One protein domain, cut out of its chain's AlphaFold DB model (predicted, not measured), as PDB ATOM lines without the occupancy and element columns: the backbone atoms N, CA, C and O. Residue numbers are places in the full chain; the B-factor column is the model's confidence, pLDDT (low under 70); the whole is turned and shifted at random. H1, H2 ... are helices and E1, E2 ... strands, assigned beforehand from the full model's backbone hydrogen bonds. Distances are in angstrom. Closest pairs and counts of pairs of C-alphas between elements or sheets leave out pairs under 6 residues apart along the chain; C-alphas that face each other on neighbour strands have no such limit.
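This is residues 3 to 115 of the 652 residues of an uncharacterized protein of Trypanosoma theileri (UniProt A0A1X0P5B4). A small twisted sheet of four strands has one long helix, H1, lying along it over one face, while a second long helix, H2, crosses H1 at a steep angle with its last residues and only grazes the sheet. The unnamed loop 42 to 53 and the unnamed tail 102 to 115 lie at opposite ends of the long axis. The printed part has 113 residues, with named elements in the order E1, H1, E2, H2, H3, E3, E4; the mixed sheet runs E1, E2, E4, E3. The class is mixed, helices and strands, though under half of the residues are in named elements. The whole is compact, with a radius of gyration of the C-alphas of 14.4 A, but elongated in outline, spanning 49 by 26 by 20 A.

E1, residues 3 to 6, begins at C-alpha 3 (129.204, 148.955, 100.324). H1, residues 12 to 26, is 20.7 A long, and E2, residues 35 to 41, is 19.3 A. H2, residues 54 to 68, is 21.2 A long and begins at C-alpha 54 (126.109, 162.793, 81.284). H3, residues 78 to 81, and E3, residues 86 to 89, are short. E4, residues 95 to 101, measures 19.8 A and ends at C-alpha 101 (120.268, 143.541, 92.415).

Edge strand E1 is parallel to E2, with N 6 and O 40 2.8 A apart. E1, H1 and E2 form a strand-helix-strand unit, two parallel neighbour strands joined through a helix, with a right-handed crossover. E2 and E4 are antiparallel, with N 37 and O 99 2.8 A apart. E4 and edge strand E3 form an antiparallel hairpin, with N 88 and O 96 2.8 A apart. E2, H2, H3 and E3 make a split unit, E4 standing between its two strands, also right-handed. H1 is on the sheet at a height of 9.2 A, making two layers, a helix on one face of a sheet; it runs along E2, at 6 degrees on the local plane. H2 touches H1 with residues 63 to 68 alone, at a steep tilt of 65 degrees, the same way; the closest C-alphas, of Ala 19 and Ser 67, are 4.7 A apart. H2 and H3 are apart. H3 only grazes the sheet; its closest C-alpha pair with E4 is Tyr 80 and Ile 101, 4.8 A. Every O i to N i+4 pair is within hydrogen-bond range in H1 and H2; H3 is too short for such a pair.

The C-alphas farthest apart, of Val 48 and Asp 110, are 49.0 A apart. The printed part has no cut. The link from E2 to H2, 12 residues, is long. The mean pLDDT of the printed part is 79.2, with residues 29 to 32, 43 to 50, 91 to 92 and 107 to 113 under 70.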
ATOM      1  N   HIS A   3     128.497 147.697 100.571       87.50
ATOM      2  CA  HIS A   3     129.204 148.955 100.324       87.50
ATOM      3  C   HIS A   3     130.499 148.713  99.550       87.50
ATOM      4  O   HIS A   3     131.165 147.703  99.772       87.50
ATOM      5  N   GLY A   4     130.859 149.645  98.671       86.00
ATOM      6  CA  GLY A   4     132.126 149.621  97.951       86.00
ATOM      7  C   GLY A   4     132.592 151.016  97.560       86.00
ATOM      8  O   GLY A   4     131.784 151.928  97.388       86.00
ATOM      9  N   ASP A   5     133.899 151.159  97.392       87.00
ATOM     10  CA  ASP A   5     134.531 152.382  96.917       87.00
ATOM     11  C   ASP A   5     135.224 152.087  95.586       87.00
ATOM     12  O   ASP A   5     135.874 151.051  95.438       87.00
ATOM     13  N   ILE A   6     135.069 152.980  94.609       85.94
ATOM     14  CA  ILE A   6     135.676 152.844  93.284       85.94
ATOM     15  C   ILE A   6     136.449 154.107  92.928       85.94
ATOM     16  O   ILE A   6     135.957 155.221  93.088       85.94
ATOM     17  N   HIS A   7     137.679 153.934  92.453       78.06
ATOM     18  CA  HIS A   7     138.571 155.051  92.165       78.06
ATOM     19  C   HIS A   7     138.519 155.473  90.701       78.06
ATOM     20  O   HIS A   7     138.493 156.663  90.448       78.06
ATOM     21  N   ASP A   8     138.480 154.552  89.743       81.50
ATOM     22  CA  ASP A   8     138.474 154.900  88.314       81.50
ATOM     23  C   ASP A   8     137.595 153.918  87.533       81.50
ATOM     24  O   ASP A   8     137.854 152.712  87.543       81.50
ATOM     25  N   LEU A   9     136.572 154.436  86.847       82.81
ATOM     26  CA  LEU A   9     135.581 153.675  86.073       82.81
ATOM     27  C   LEU A   9     136.170 152.922  84.870       82.81
ATOM     28  O   LEU A   9     135.514 152.037  84.314       82.81
ATOM     29  N   HIS A  10     137.391 153.263  84.463       80.94
ATOM     30  CA  HIS A  10     138.087 152.646  83.338       80.94
ATOM     31  C   HIS A  10     139.083 151.564  83.759       80.94
ATOM     32  O   HIS A  10     139.675 150.918  82.895       80.94
ATOM     33  N   THR A  11     139.304 151.374  85.062       81.38
ATOM     34  CA  THR A  11     140.260 150.370  85.538       81.38
ATOM     35  C   THR A  11     139.617 148.998  85.669       81.38
ATOM     36  O   THR A  11     138.491 148.843  86.144       81.38
ATOM     37  N   ILE A  12     140.400 147.972  85.334       80.06
ATOM     38  CA  ILE A  12     140.033 146.564  85.524       80.06
ATOM     39  C   ILE A  12     139.768 146.268  87.011       80.06
ATOM     40  O   ILE A  12     138.866 145.504  87.339       80.06
ATOM     41  N   SER A  13     140.516 146.913  87.916       82.38
ATOM     42  CA  SER A  13     140.326 146.787  89.368       82.38
ATOM     43  C   SER A  13     138.916 147.201  89.805       82.38
ATOM     44  O   SER A  13     138.259 146.484  90.566       82.38
ATOM     45  N   THR A  14     138.406 148.313  89.266       86.88
ATOM     46  CA  THR A  14     137.028 148.749  89.510       86.88
ATOM     47  C   THR A  14     136.023 147.739  88.968       86.88
ATOM     48  O   THR A  14     135.097 147.375  89.688       86.88
ATOM     49  N   GLU A  15     136.213 147.232  87.747       88.12
ATOM     50  CA  GLU A  15     135.297 146.245  87.157       88.12
ATOM     51  C   GLU A  15     135.212 144.954  87.981       88.12
ATOM     52  O   GLU A  15     134.124 144.426  88.199       88.12
ATOM     53  N   LEU A  16     136.341 144.465  88.494       85.44
ATOM     54  CA  LEU A  16     136.396 143.282  89.357       85.44
ATOM     55  C   LEU A  16     135.757 143.526  90.720       85.44
ATOM     56  O   LEU A  16     135.020 142.678  91.228       85.44
ATOM     57  N   THR A  17     136.012 144.696  91.304       88.44
ATOM     58  CA  THR A  17     135.395 145.105  92.568       88.44
ATOM     59  C   THR A  17     133.877 145.143  92.408       88.44
ATOM     60  O   THR A  17     133.154 144.527  93.189       88.44
ATOM     61  N   LEU A  18     133.383 145.780  91.345       91.38
ATOM     62  CA  LEU A  18     131.960 145.836  91.025       91.38
ATOM     63  C   LEU A  18     131.375 144.453  90.742       91.38
ATOM     64  O   LEU A  18     130.333 144.125  91.303       91.38
ATOM     65  N   ALA A  19     132.047 143.620  89.945       90.81
ATOM     66  CA  ALA A  19     131.620 142.248  89.683       90.81
ATOM     67  C   ALA A  19     131.490 141.443  90.985       90.81
ATOM     68  O   ALA A  19     130.519 140.712  91.165       90.81
ATOM     69  N   THR A  20     132.412 141.636  91.933       91.06
ATOM     70  CA  THR A  20     132.405 140.946  93.234       91.06
ATOM     71  C   THR A  20     131.227 141.397  94.084       91.06
ATOM     72  O   THR A  20     130.510 140.576  94.653       91.06
ATOM     73  N   LEU A  21     130.972 142.706  94.132       92.38
ATOM     74  CA  LEU A  21     129.820 143.265  94.835       92.38
ATOM     75  C   LEU A  21     128.501 142.785  94.215       92.38
ATOM     76  O   LEU A  21     127.574 142.445  94.950       92.38
ATOM     77  N   ILE A  22     128.431 142.705  92.883       92.56
ATOM     78  CA  ILE A  22     127.277 142.196  92.132       92.56
ATOM     79  C   ILE A  22     127.046 140.708  92.419       92.56
ATOM     80  O   ILE A  22     125.922 140.328  92.745       92.56
ATOM     81  N   ALA A  23     128.086 139.873  92.353       90.62
ATOM     82  CA  ALA A  23     127.996 138.445  92.658       90.62
ATOM     83  C   ALA A  23     127.539 138.211  94.106       90.62
ATOM     84  O   ALA A  23     126.599 137.454  94.347       90.62
ATOM     85  N   ASN A  24     128.125 138.934  95.065       89.69
ATOM     86  CA  ASN A  24     127.733 138.869  96.472       89.69
ATOM     87  C   ASN A  24     126.275 139.291  96.682       89.69
ATOM     88  O   ASN A  24     125.542 138.603  97.386       89.69
ATOM     89  N   ALA A  25     125.836 140.382  96.046       90.50
ATOM     90  CA  ALA A  25     124.451 140.846  96.112       90.50
ATOM     91  C   ALA A  25     123.462 139.890  95.425       90.50
ATOM     92  O   ALA A  25     122.307 139.822  95.829       90.50
ATOM     93  N   ALA A  26     123.888 139.145  94.402       89.25
ATOM     94  CA  ALA A  26     123.063 138.125  93.758       89.25
ATOM     95  C   ALA A  26     122.938 136.843  94.602       89.25
ATOM     96  O   ALA A  26     121.923 136.149  94.513       89.25
ATOM     97  N   ASN A  27     123.950 136.545  95.421       88.19
ATOM     98  CA  ASN A  27     124.014 135.375  96.301       88.19
ATOM     99  C   ASN A  27     123.318 135.562  97.657       88.19
ATOM    100  O   ASN A  27     123.321 134.635  98.466       88.19
ATOM    101  N   THR A  28     122.762 136.736  97.958       84.69
ATOM    102  CA  THR A  28     122.076 136.960  99.235       84.69
ATOM    103  C   THR A  28     120.813 136.094  99.335       84.69
ATOM    104  O   THR A  28     119.967 136.066  98.445       84.69
ATOM    105  N   CYS A  29     120.683 135.361 100.444       67.06
ATOM    106  CA  CYS A  29     119.556 134.456 100.712       67.06
ATOM    107  C   CYS A  29     118.583 135.018 101.761       67.06
ATOM    108  O   CYS A  29     117.774 134.281 102.315       67.06
ATOM    109  N   ASP A  30     118.667 136.311 102.070       61.41
ATOM    110  CA  ASP A  30     118.003 136.951 103.213       61.41
ATOM    111  C   ASP A  30     116.488 137.182 103.033       61.41
ATOM    112  O   ASP A  30     115.860 137.866 103.837       61.41
ATOM    113  N   GLY A  31     115.874 136.608 101.992       55.97
ATOM    114  CA  GLY A  31     114.449 136.778 101.689       55.97
ATOM    115  C   GLY A  31     114.066 138.209 101.290       55.97
ATOM    116  O   GLY A  31     112.881 138.492 101.112       55.97
ATOM    117  N   SER A  32     115.045 139.110 101.141       63.78
ATOM    118  CA  SER A  32     114.821 140.490 100.727       63.78
ATOM    119  C   SER A  32     114.374 140.566  99.262       63.78
ATOM    120  O   SER A  32     114.798 139.786  98.406       63.78
ATOM    121  N   ASP A  33     113.493 141.524  98.952       70.44
ATOM    122  CA  ASP A  33     112.994 141.700  97.585       70.44
ATOM    123  C   ASP A  33     114.109 142.137  96.617       70.44
ATOM    124  O   ASP A  33     114.085 141.748  95.447       70.44
ATOM    125  N   THR A  34     115.080 142.916  97.108       82.25
ATOM    126  CA  THR A  34     116.242 143.422  96.364       82.25
ATOM    127  C   THR A  34     117.411 143.691  97.313       82.25
ATOM    128  O   THR A  34     117.213 144.235  98.399       82.25
ATOM    129  N   SER A  35     118.632 143.394  96.873       88.38
ATOM    130  CA  SER A  35     119.879 143.794  97.523       88.38
ATOM    131  C   SER A  35     120.404 145.096  96.927       88.38
ATOM    132  O   SER A  35     120.474 145.252  95.711       88.38
ATOM    133  N   VAL A  36     120.785 146.045  97.783       90.38
ATOM    134  CA  VAL A  36     121.329 147.346  97.362       90.38
ATOM    135  C   VAL A  36     122.842 147.347  97.516       90.38
ATOM    136  O   VAL A  36     123.347 147.098  98.615       90.38
ATOM    137  N   ILE A  37     123.541 147.662  96.430       92.12
ATOM    138  CA  ILE A  37     124.970 147.960  96.393       92.12
ATOM    139  C   ILE A  37     125.118 149.479  96.401       92.12
ATOM    140  O   ILE A  37     124.612 150.149  95.504       92.12
ATOM    141  N   GLN A  38     125.802 150.026  97.398       91.44
ATOM    142  CA  GLN A  38     126.102 151.448  97.499       91.44
ATOM    143  C   GLN A  38     127.582 151.683  97.204       91.44
ATOM    144  O   GLN A  38     128.452 151.208  97.933       91.44
ATOM    145  N   LEU A  39     127.849 152.438  96.146       91.06
ATOM    146  CA  LEU A  39     129.176 152.686  95.601       91.06
ATOM    147  C   LEU A  39     129.543 154.152  95.781       91.06
ATOM    148  O   LEU A  39     128.774 155.017  95.360       91.06
ATOM    149  N   ARG A  40     130.704 154.446  96.363       88.31
ATOM    150  CA  ARG A  40     131.279 155.800  96.341       88.31
ATOM    151  C   ARG A  40     132.319 155.884  95.232       88.31
ATOM    152  O   ARG A  40     133.232 155.068  95.187       88.31
ATOM    153  N   VAL A  41     132.180 156.864  94.347       85.75
ATOM    154  CA  VAL A  41     133.140 157.132  93.271       85.75
ATOM    155  C   VAL A  41     134.109 158.201  93.760       85.75
ATOM    156  O   VAL A  41     133.724 159.349  93.981       85.75
ATOM    157  N   LEU A  42     135.350 157.781  93.999       79.25
ATOM    158  CA  LEU A  42     136.386 158.558  94.673       79.25
ATOM    159  C   LEU A  42     137.290 159.345  93.716       79.25
ATOM    160  O   LEU A  42     137.901 160.311  94.166       79.25
ATOM    161  N   SER A  43     137.357 158.994  92.424       65.88
ATOM    162  CA  SER A  43     138.015 159.852  91.427       65.88
ATOM    163  C   SER A  43     137.075 160.225  90.288       65.88
ATOM    164  O   SER A  43     136.540 159.395  89.562       65.88
ATOM    165  N   GLY A  44     136.929 161.532  90.151       55.84
ATOM    166  CA  GLY A  44     136.465 162.282  88.999       55.84
ATOM    167  C   GLY A  44     137.131 163.659  89.105       55.84
ATOM    168  O   GLY A  44     137.698 163.970  90.163       55.84
ATOM    169  N   PRO A  45     137.131 164.503  88.060       50.50
ATOM    170  CA  PRO A  45     137.489 165.901  88.266       50.50
ATOM    171  C   PRO A  45     136.652 166.429  89.438       50.50
ATOM    172  O   PRO A  45     135.464 166.115  89.527       50.50
ATOM    173  N   VAL A  46     137.263 167.195  90.348       49.66
ATOM    174  CA  VAL A  46     136.545 167.935  91.401       49.66
ATOM    175  C   VAL A  46     135.731 169.023  90.698       49.66
ATOM    176  O   VAL A  46     136.069 170.202  90.690       49.66
ATOM    177  N   ALA A  47     134.706 168.602  89.970       50.56
ATOM    178  CA  ALA A  47     133.795 169.472  89.286       50.56
ATOM    179  C   ALA A  47     132.860 170.011  90.362       50.56
ATOM    180  O   ALA A  47     132.163 169.259  91.042       50.56
ATOM    181  N   VAL A  48     132.827 171.336  90.474       54.50
ATOM    182  CA  VAL A  48     131.925 172.126  91.334       54.50
ATOM    183  C   VAL A  48     130.435 171.838  91.029       54.50
ATOM    184  O   VAL A  48     129.527 172.326  91.703       54.50
ATOM    185  N   GLU A  49     130.153 171.022  90.012       58.81
ATOM    186  CA  GLU A  49     128.820 170.609  89.605       58.81
ATOM    187  C   GLU A  49     128.144 169.708  90.650       58.81
ATOM    188  O   GLU A  49     128.641 168.649  91.048       58.81
ATOM    189  N   LYS A  50     126.941 170.126  91.058       66.44
ATOM    190  CA  LYS A  50     126.087 169.451  92.053       66.44
ATOM    191  C   LYS A  50     125.430 168.159  91.552       66.44
ATOM    192  O   LYS A  50     124.682 167.531  92.293       66.44
ATOM    193  N   THR A  51     125.672 167.762  90.307       73.50
ATOM    194  CA  THR A  51     125.040 166.603  89.666       73.50
ATOM    195  C   THR A  51     126.047 165.829  88.833       73.50
ATOM    196  O   THR A  51     126.986 166.420  88.312       73.50
ATOM    197  N   TRP A  52     125.815 164.529  88.647       76.88
ATOM    198  CA  TRP A  52     126.564 163.719  87.687       76.88
ATOM    199  C   TRP A  52     126.415 164.292  86.277       76.88
ATOM    200  O   TRP A  52     125.280 164.432  85.804       76.88
ATOM    201  N   SER A  53     127.522 164.574  85.600       76.12
ATOM    202  CA  SER A  53     127.510 164.907  84.176       76.12
ATOM    203  C   SER A  53     127.078 163.688  83.358       76.12
ATOM    204  O   SER A  53     127.207 162.551  83.805       76.12
ATOM    205  N   ARG A  54     126.557 163.898  82.146       70.31
ATOM    206  CA  ARG A  54     126.109 162.793  81.284       70.31
ATOM    207  C   ARG A  54     127.217 161.770  81.027       70.31
ATOM    208  O   ARG A  54     127.006 160.581  81.226       70.31
ATOM    209  N   ARG A  55     128.397 162.265  80.650       74.12
ATOM    210  CA  ARG A  55     129.566 161.441  80.347       74.12
ATOM    211  C   ARG A  55     129.933 160.521  81.514       74.12
ATOM    212  O   ARG A  55     130.138 159.336  81.294       74.12
ATOM    213  N   GLU A  56     129.930 161.038  82.743       77.75
ATOM    214  CA  GLU A  56     130.218 160.238  83.944       77.75
ATOM    215  C   GLU A  56     129.177 159.130  84.172       77.75
ATOM    216  O   GLU A  56     129.526 158.030  84.599       77.75
ATOM    217  N   ARG A  57     127.892 159.395  83.889       79.31
ATOM    218  CA  ARG A  57     126.833 158.378  84.013       79.31
ATOM    219  C   ARG A  57     127.010 157.284  82.973       79.31
ATOM    220  O   ARG A  57     126.960 156.115  83.334       79.31
ATOM    221  N   ASP A  58     127.240 157.656  81.716       77.25
ATOM    222  CA  ASP A  58     127.414 156.702  80.617       77.25
ATOM    223  C   ASP A  58     128.659 155.833  80.852       77.25
ATOM    224  O   ASP A  58     128.596 154.608  80.747       77.25
ATOM    225  N   GLU A  59     129.771 156.442  81.278       80.38
ATOM    226  CA  GLU A  59     130.992 155.727  81.663       80.38
ATOM    227  C   GLU A  59     130.740 154.752  82.826       80.38
ATOM    228  O   GLU A  59     131.211 153.609  82.785       80.38
ATOM    229  N   PHE A  60     129.946 155.150  83.826       86.19
ATOM    230  CA  PHE A  60     129.573 154.287  84.949       86.19
ATOM    231  C   PHE A  60     128.662 153.128  84.530       86.19
ATOM    232  O   PHE A  60     128.920 151.983  84.897       86.19
ATOM    233  N   LEU A  61     127.620 153.384  83.737       84.88
ATOM    234  CA  LEU A  61     126.704 152.344  83.266       84.88
ATOM    235  C   LEU A  61     127.420 151.343  82.339       84.88
ATOM    236  O   LEU A  61     127.184 150.139  82.438       84.88
ATOM    237  N   LEU A  62     128.352 151.809  81.500       81.38
ATOM    238  CA  LEU A  62     129.225 150.936  80.710       81.38
ATOM    239  C   LEU A  62     130.149 150.101  81.604       81.38
ATOM    240  O   LEU A  62     130.368 148.923  81.327       81.38
ATOM    241  N   CYS A  63     130.689 150.689  82.675       85.75
ATOM    242  CA  CYS A  63     131.477 149.962  83.669       85.75
ATOM    243  C   CYS A  63     130.645 148.848  84.327       85.75
ATOM    244  O   CYS A  63     131.124 147.721  84.447       85.75
ATOM    245  N   LEU A  64     129.380 149.116  84.673       88.38
ATOM    246  CA  LEU A  64     128.470 148.100  85.206       88.38
ATOM    247  C   LEU A  64     128.221 146.960  84.212       88.38
ATOM    248  O   LEU A  64     128.316 145.801  84.606       88.38
ATOM    249  N   ASP A  65     127.961 147.256  82.935       82.88
ATOM    250  CA  ASP A  65     127.765 146.214  81.914       82.88
ATOM    251  C   ASP A  65     129.011 145.329  81.745       82.88
ATOM    252  O   ASP A  65     128.896 144.100  81.696       82.88
ATOM    253  N   ARG A  66     130.211 145.928  81.730       82.81
ATOM    254  CA  ARG A  66     131.478 145.174  81.686       82.81
ATOM    255  C   ARG A  66     131.691 144.337  82.949       82.81
ATOM    256  O   ARG A  66     132.149 143.204  82.856       82.81
ATOM    257  N   SER A  67     131.305 144.860  84.111       87.75
ATOM    258  CA  SER A  67     131.409 144.160  85.398       87.75
ATOM    259  C   SER A  67     130.462 142.958  85.480       87.75
ATOM    260  O   SER A  67     130.861 141.890  85.931       87.75
ATOM    261  N   VAL A  68     129.220 143.090  85.001       85.88
ATOM    262  CA  VAL A  68     128.244 141.984  84.980       85.88
ATOM    263  C   VAL A  68     128.735 140.821  84.120       85.88
ATOM    264  O   VAL A  68     128.555 139.666  84.501       85.88
ATOM    265  N   ALA A  69     129.387 141.102  82.988       80.12
ATOM    266  CA  ALA A  69     129.932 140.066  82.109       80.12
ATOM    267  C   ALA A  69     131.033 139.212  82.771       80.12
ATOM    268  O   ALA A  69     131.305 138.107  82.307       80.12
ATOM    269  N   ARG A  70     131.642 139.699  83.862       83.62
ATOM    270  CA  ARG A  70     132.661 138.982  84.649       83.62
ATOM    271  C   ARG A  70     132.068 138.064  85.728       83.62
ATOM    272  O   ARG A  70     132.817 137.341  86.382       83.62
ATOM    273  N   VAL A  71     130.746 138.089  85.933       85.62
ATOM    274  CA  VAL A  71     130.050 137.281  86.946       85.62
ATOM    275  C   VAL A  71     129.637 135.927  86.369       85.62
ATOM    276  O   VAL A  71     128.946 135.853  85.351       85.62
ATOM    277  N   TYR A  72     130.005 134.845  87.057       79.12
ATOM    278  CA  TYR A  72     129.697 133.473  86.656       79.12
ATOM    279  C   TYR A  72     129.069 132.652  87.797       79.12
ATOM    280  O   TYR A  72     129.631 132.644  88.881       79.12
ATOM    281  N   PRO A  73     127.983 131.879  87.590       78.38
ATOM    282  CA  PRO A  73     127.168 131.792  86.377       78.38
ATOM    283  C   PRO A  73     126.605 133.157  85.956       78.38
ATOM    284  O   PRO A  73     126.480 134.035  86.808       78.38
ATOM    285  N   PRO A  74     126.237 133.369  84.682       78.50
ATOM    286  CA  PRO A  74     125.715 134.662  84.259       78.50
ATOM    287  C   PRO A  74     124.415 135.007  84.999       78.50
ATOM    288  O   PRO A  74     123.573 134.133  85.269       78.50
ATOM    289  N   LEU A  75     124.266 136.293  85.313       79.75
ATOM    290  CA  LEU A  75     123.039 136.859  85.866       79.75
ATOM    291  C   LEU A  75     121.995 137.045  84.766       79.75
ATOM    292  O   LEU A  75     122.331 137.346  83.621       79.75
ATOM    293  N   ASP A  76     120.721 136.880  85.112       76.38
ATOM    294  CA  ASP A  76     119.634 137.318  84.240       76.38
ATOM    295  C   ASP A  76     119.577 138.859  84.276       76.38
ATOM    296  O   ASP A  76     119.485 139.426  85.363       76.38
ATOM    297  N   PRO A  77     119.595 139.559  83.129       75.56
ATOM    298  CA  PRO A  77     119.378 141.003  83.046       75.56
ATOM    299  C   PRO A  77     118.224 141.562  83.870       75.56
ATOM    300  O   PRO A  77     118.328 142.667  84.402       75.56
ATOM    301  N   LEU A  78     117.137 140.812  84.059       75.25
ATOM    302  CA  LEU A  78     116.032 141.231  84.922       75.25
ATOM    303  C   LEU A  78     116.438 141.364  86.395       75.25
ATOM    304  O   LEU A  78     115.767 142.076  87.134       75.25
ATOM    305  N   GLN A  79     117.520 140.721  86.830       81.00
ATOM    306  CA  GLN A  79     118.032 140.859  88.190       81.00
ATOM    307  C   GLN A  79     118.578 142.256  88.461       81.00
ATOM    308  O   GLN A  79     118.521 142.702  89.597       81.00
ATOM    309  N   TYR A  80     119.092 142.951  87.450       82.25
ATOM    310  CA  TYR A  80     119.821 144.203  87.658       82.25
ATOM    311  C   TYR A  80     119.283 145.383  86.843       82.25
ATOM    312  O   TYR A  80     119.648 146.524  87.096       82.25
ATOM    313  N   THR A  81     118.371 145.142  85.899       73.31
ATOM    314  CA  THR A  81     117.713 146.207  85.123       73.31
ATOM    315  C   THR A  81     116.339 146.593  85.651       73.31
ATOM    316  O   THR A  81     115.813 147.614  85.229       73.31
ATOM    317  N   GLN A  82     115.747 145.818  86.572       72.50
ATOM    318  CA  GLN A  82     114.397 146.076  87.097       72.50
ATOM    319  C   GLN A  82     114.258 147.435  87.788       72.50
ATOM    320  O   GLN A  82     113.199 148.056  87.713       72.50
ATOM    321  N   THR A  83     115.318 147.882  88.456       76.56
ATOM    322  CA  THR A  83     115.383 149.197  89.089       76.56
ATOM    323  C   THR A  83     116.617 149.912  88.545       76.56
ATOM    324  O   THR A  83     117.717 149.374  88.680       76.56
ATOM    325  N   PRO A  84     116.464 151.080  87.895       75.69
ATOM    326  CA  PRO A  84     117.603 151.819  87.365       75.69
ATOM    327  C   PRO A  84     118.552 152.248  88.497       75.69
ATOM    328  O   PRO A  84     118.072 152.540  89.596       75.69
ATOM    329  N   PRO A  85     119.873 152.323  88.247       83.81
ATOM    330  CA  PRO A  85     120.820 152.830  89.233       83.81
ATOM    331  C   PRO A  85     120.482 154.256  89.688       83.81
ATOM    332  O   PRO A  85     120.237 155.136  88.859       83.81
ATOM    333  N   GLU A  86     120.505 154.507  90.998       87.12
ATOM    334  CA  GLU A  86     120.339 155.852  91.555       87.12
ATOM    335  C   GLU A  86     121.703 156.542  91.624       87.12
ATOM    336  O   GLU A  86     122.614 156.054  92.289       87.12
ATOM    337  N   LEU A  87     121.854 157.685  90.957       84.69
ATOM    338  CA  LEU A  87     123.105 158.445  90.919       84.69
ATOM    339  C   LEU A  87     122.949 159.714  91.759       84.69
ATOM    340  O   LEU A  87     122.216 160.634  91.400       84.69
ATOM    341  N   LEU A  88     123.619 159.731  92.904       85.19
ATOM    342  CA  LEU A  88     123.504 160.732  93.956       85.19
ATOM    343  C   LEU A  88     124.814 161.518  94.101       85.19
ATOM    344  O   LEU A  88     125.898 161.039  93.760       85.19
ATOM    345  N   VAL A  89     124.714 162.732  94.635       81.56
ATOM    346  CA  VAL A  89     125.861 163.546  95.055       81.56
ATOM    347  C   VAL A  89     125.671 163.855  96.533       81.56
ATOM    348  O   VAL A  89     124.636 164.401  96.910       81.56
ATOM    349  N   MET A  90     126.627 163.452  97.370       78.25
ATOM    350  CA  MET A  90     126.597 163.745  98.805       78.25
ATOM    351  C   MET A  90     126.989 165.199  99.094       78.25
ATOM    352  O   MET A  90     127.548 165.880  98.234       78.25
ATOM    353  N   GLU A  91     126.722 165.654 100.322       66.94
ATOM    354  CA  GLU A  91     127.050 167.007 100.803       66.94
ATOM    355  C   GLU A  91     128.546 167.339 100.656       66.94
ATOM    356  O   GLU A  91     128.882 168.458 100.282       66.94
ATOM    357  N   ASP A  92     129.425 166.340 100.783       69.88
ATOM    358  CA  ASP A  92     130.880 166.467 100.585       69.88
ATOM    359  C   ASP A  92     131.315 166.402  99.105       69.88
ATOM    360  O   ASP A  92     132.464 166.093  98.793       69.88
ATOM    361  N   HIS A  93     130.391 166.605  98.161       72.06
ATOM    362  CA  HIS A  93     130.591 166.453  96.711       72.06
ATOM    363  C   HIS A  93     130.997 165.046  96.236       72.06
ATOM    364  O   HIS A  93     131.225 164.840  95.040       72.06
ATOM    365  N   VAL A  94     131.006 164.052  97.128       79.88
ATOM    366  CA  VAL A  94     131.286 162.654  96.786       79.88
ATOM    367  C   VAL A  94     130.160 162.101  95.916       79.88
ATOM    368  O   VAL A  94     128.979 162.132  96.279       79.88
ATOM    369  N   ARG A  95     130.530 161.578  94.746       84.81
ATOM    370  CA  ARG A  95     129.614 160.897  93.829       84.81
ATOM    371  C   ARG A  95     129.258 159.530  94.412       84.81
ATOM    372  O   ARG A  95     130.139 158.751  94.766       84.81
ATOM    373  N   MET A  96     127.969 159.228  94.517       87.81
ATOM    374  CA  MET A  96     127.471 157.943  95.002       87.81
ATOM    375  C   MET A  96     126.546 157.314  93.966       87.81
ATOM    376  O   MET A  96     125.705 158.000  93.396       87.81
ATOM    377  N   ALA A  97     126.670 156.011  93.750       89.50
ATOM    378  CA  ALA A  97     125.737 155.235  92.948       89.50
ATOM    379  C   ALA A  97     125.104 154.130  93.798       89.50
ATOM    380  O   ALA A  97     125.801 153.433  94.533       89.50
ATOM    381  N   ARG A  98     123.785 153.949  93.701       90.44
ATOM    382  CA  ARG A  98     123.078 152.805  94.285       90.44
ATOM    383  C   ARG A  98     122.571 151.904  93.178       90.44
ATOM    384  O   ARG A  98     121.788 152.326  92.333       90.44
ATOM    385  N   VAL A  99     123.025 150.661  93.190       90.75
ATOM    386  CA  VAL A  99     122.636 149.636  92.224       90.75
ATOM    387  C   VAL A  99     121.801 148.592  92.949       90.75
ATOM    388  O   VAL A  99     122.191 148.097  94.005       90.75
ATOM    389  N   HIS A 100     120.644 148.264  92.385       89.06
ATOM    390  CA  HIS A 100     119.718 147.293  92.954       89.06
ATOM    391  C   HIS A 100     119.850 145.970  92.204       89.06
ATOM    392  O   HIS A 100     119.668 145.923  90.990       89.06
ATOM    393  N   ILE A 101     120.147 144.899  92.937       89.75
ATOM    394  CA  ILE A 101     120.268 143.541  92.415       89.75
ATOM    395  C   ILE A 101     119.207 142.668  93.076       89.75
ATOM    396  O   ILE A 101     119.164 142.529  94.296       89.75
ATOM    397  N   THR A 102     118.346 142.058  92.274       87.19
ATOM    398  CA  THR A 102     117.392 141.048  92.722       87.19
ATOM    399  C   THR A 102     118.129 139.715  92.906       87.19
ATOM    400  O   THR A 102     118.706 139.209  91.933       87.19
ATOM    401  N   PRO A 103     118.109 139.118  94.114       86.75
ATOM    402  CA  PRO A 103     118.856 137.894  94.388       86.75
ATOM    403  C   PRO A 103     118.437 136.718  93.501       86.75
ATOM    404  O   PRO A 103     117.255 136.554  93.179       86.75
ATOM    405  N   THR A 104     119.392 135.867  93.117       82.56
ATOM    406  CA  THR A 104     119.148 134.776  92.156       82.56
ATOM    407  C   THR A 104     118.183 133.727  92.694       82.56
ATOM    408  O   THR A 104     117.380 133.186  91.929       82.56
ATOM    409  N   ILE A 105     118.179 133.508  94.011       76.44
ATOM    410  CA  ILE A 105     117.275 132.571  94.689       76.44
ATOM    411  C   ILE A 105     115.790 132.863  94.403       76.44
ATOM    412  O   ILE A 105     114.970 131.949  94.399       76.44
ATOM    413  N   ARG A 106     115.433 134.116  94.071       73.56
ATOM    414  CA  ARG A 106     114.059 134.488  93.690       73.56
ATOM    415  C   ARG A 106     113.618 133.918  92.348       73.56
ATOM    416  O   ARG A 106     112.428 133.701  92.138       73.56
ATOM    417  N   PHE A 107     114.557 133.736  91.427       68.88
ATOM    418  CA  PHE A 107     114.285 133.215  90.088       68.88
ATOM    419  C   PHE A 107     114.564 131.718  89.997       68.88
ATOM    420  O   PHE A 107     113.938 131.022  89.200       68.88
ATOM    421  N   CYS A 108     115.516 131.233  90.793       66.94
ATOM    422  CA  CYS A 108     115.928 129.843  90.821       66.94
ATOM    423  C   CYS A 108     116.302 129.457  92.261       66.94
ATOM    424  O   CYS A 108     117.458 129.629  92.651       66.94
ATOM    425  N   PRO A 109     115.337 128.951  93.050       63.25
ATOM    426  CA  PRO A 109     115.577 128.531  94.431       63.25
ATOM    427  C   PRO A 109     116.619 127.411  94.533       63.25
ATOM    428  O   PRO A 109     117.343 127.322  95.516       63.25
ATOM    429  N   ASP A 110     116.718 126.590  93.484       60.84
ATOM    430  CA  ASP A 110     117.531 125.374  93.437       60.84
ATOM    431  C   ASP A 110     118.887 125.577  92.737       60.84
ATOM    432  O   ASP A 110     119.465 124.627  92.199       60.84
ATOM    433  N   LEU A 111     119.394 126.814  92.653       62.75
ATOM    434  CA  LEU A 111     120.672 127.055  91.989       62.75
ATOM    435  C   LEU A 111     121.808 126.375  92.772       62.75
ATOM    436  O   LEU A 111     122.157 126.784  93.874       62.75
ATOM    437  N   SER A 112     122.414 125.349  92.172       55.78
ATOM    438  CA  SER A 112     123.426 124.503  92.819       55.78
ATOM    439  C   SER A 112     124.785 125.176  93.026       55.78
ATOM    440  O   SER A 112     125.668 124.585  93.644       55.78
ATOM    441  N   SER A 113     125.008 126.368  92.463       69.94
ATOM    442  CA  SER A 113     126.311 127.036  92.512       69.94
ATOM    443  C   SER A 113     126.152 128.545  92.693       69.94
ATOM    444  O   SER A 113     125.451 129.162  91.888       69.94
ATOM    445  N   PRO A 114     126.799 129.143  93.710       82.06
ATOM    446  CA  PRO A 114     126.790 130.587  93.898       82.06
ATOM    447  C   PRO A 114     127.489 131.291  92.731       82.06
ATOM    448  O   PRO A 114     128.351 130.721  92.058       82.06
ATOM    449  N   HIS A 115     127.123 132.547  92.506       85.06
ATOM    450  CA  HIS A 115     127.825 133.435  91.592       85.06
ATOM    451  C   HIS A 115     129.214 133.776  92.146       85.06
ATOM    452  O   HIS A 115     129.355 134.118  93.316       85.06
TER     453      HIS A 115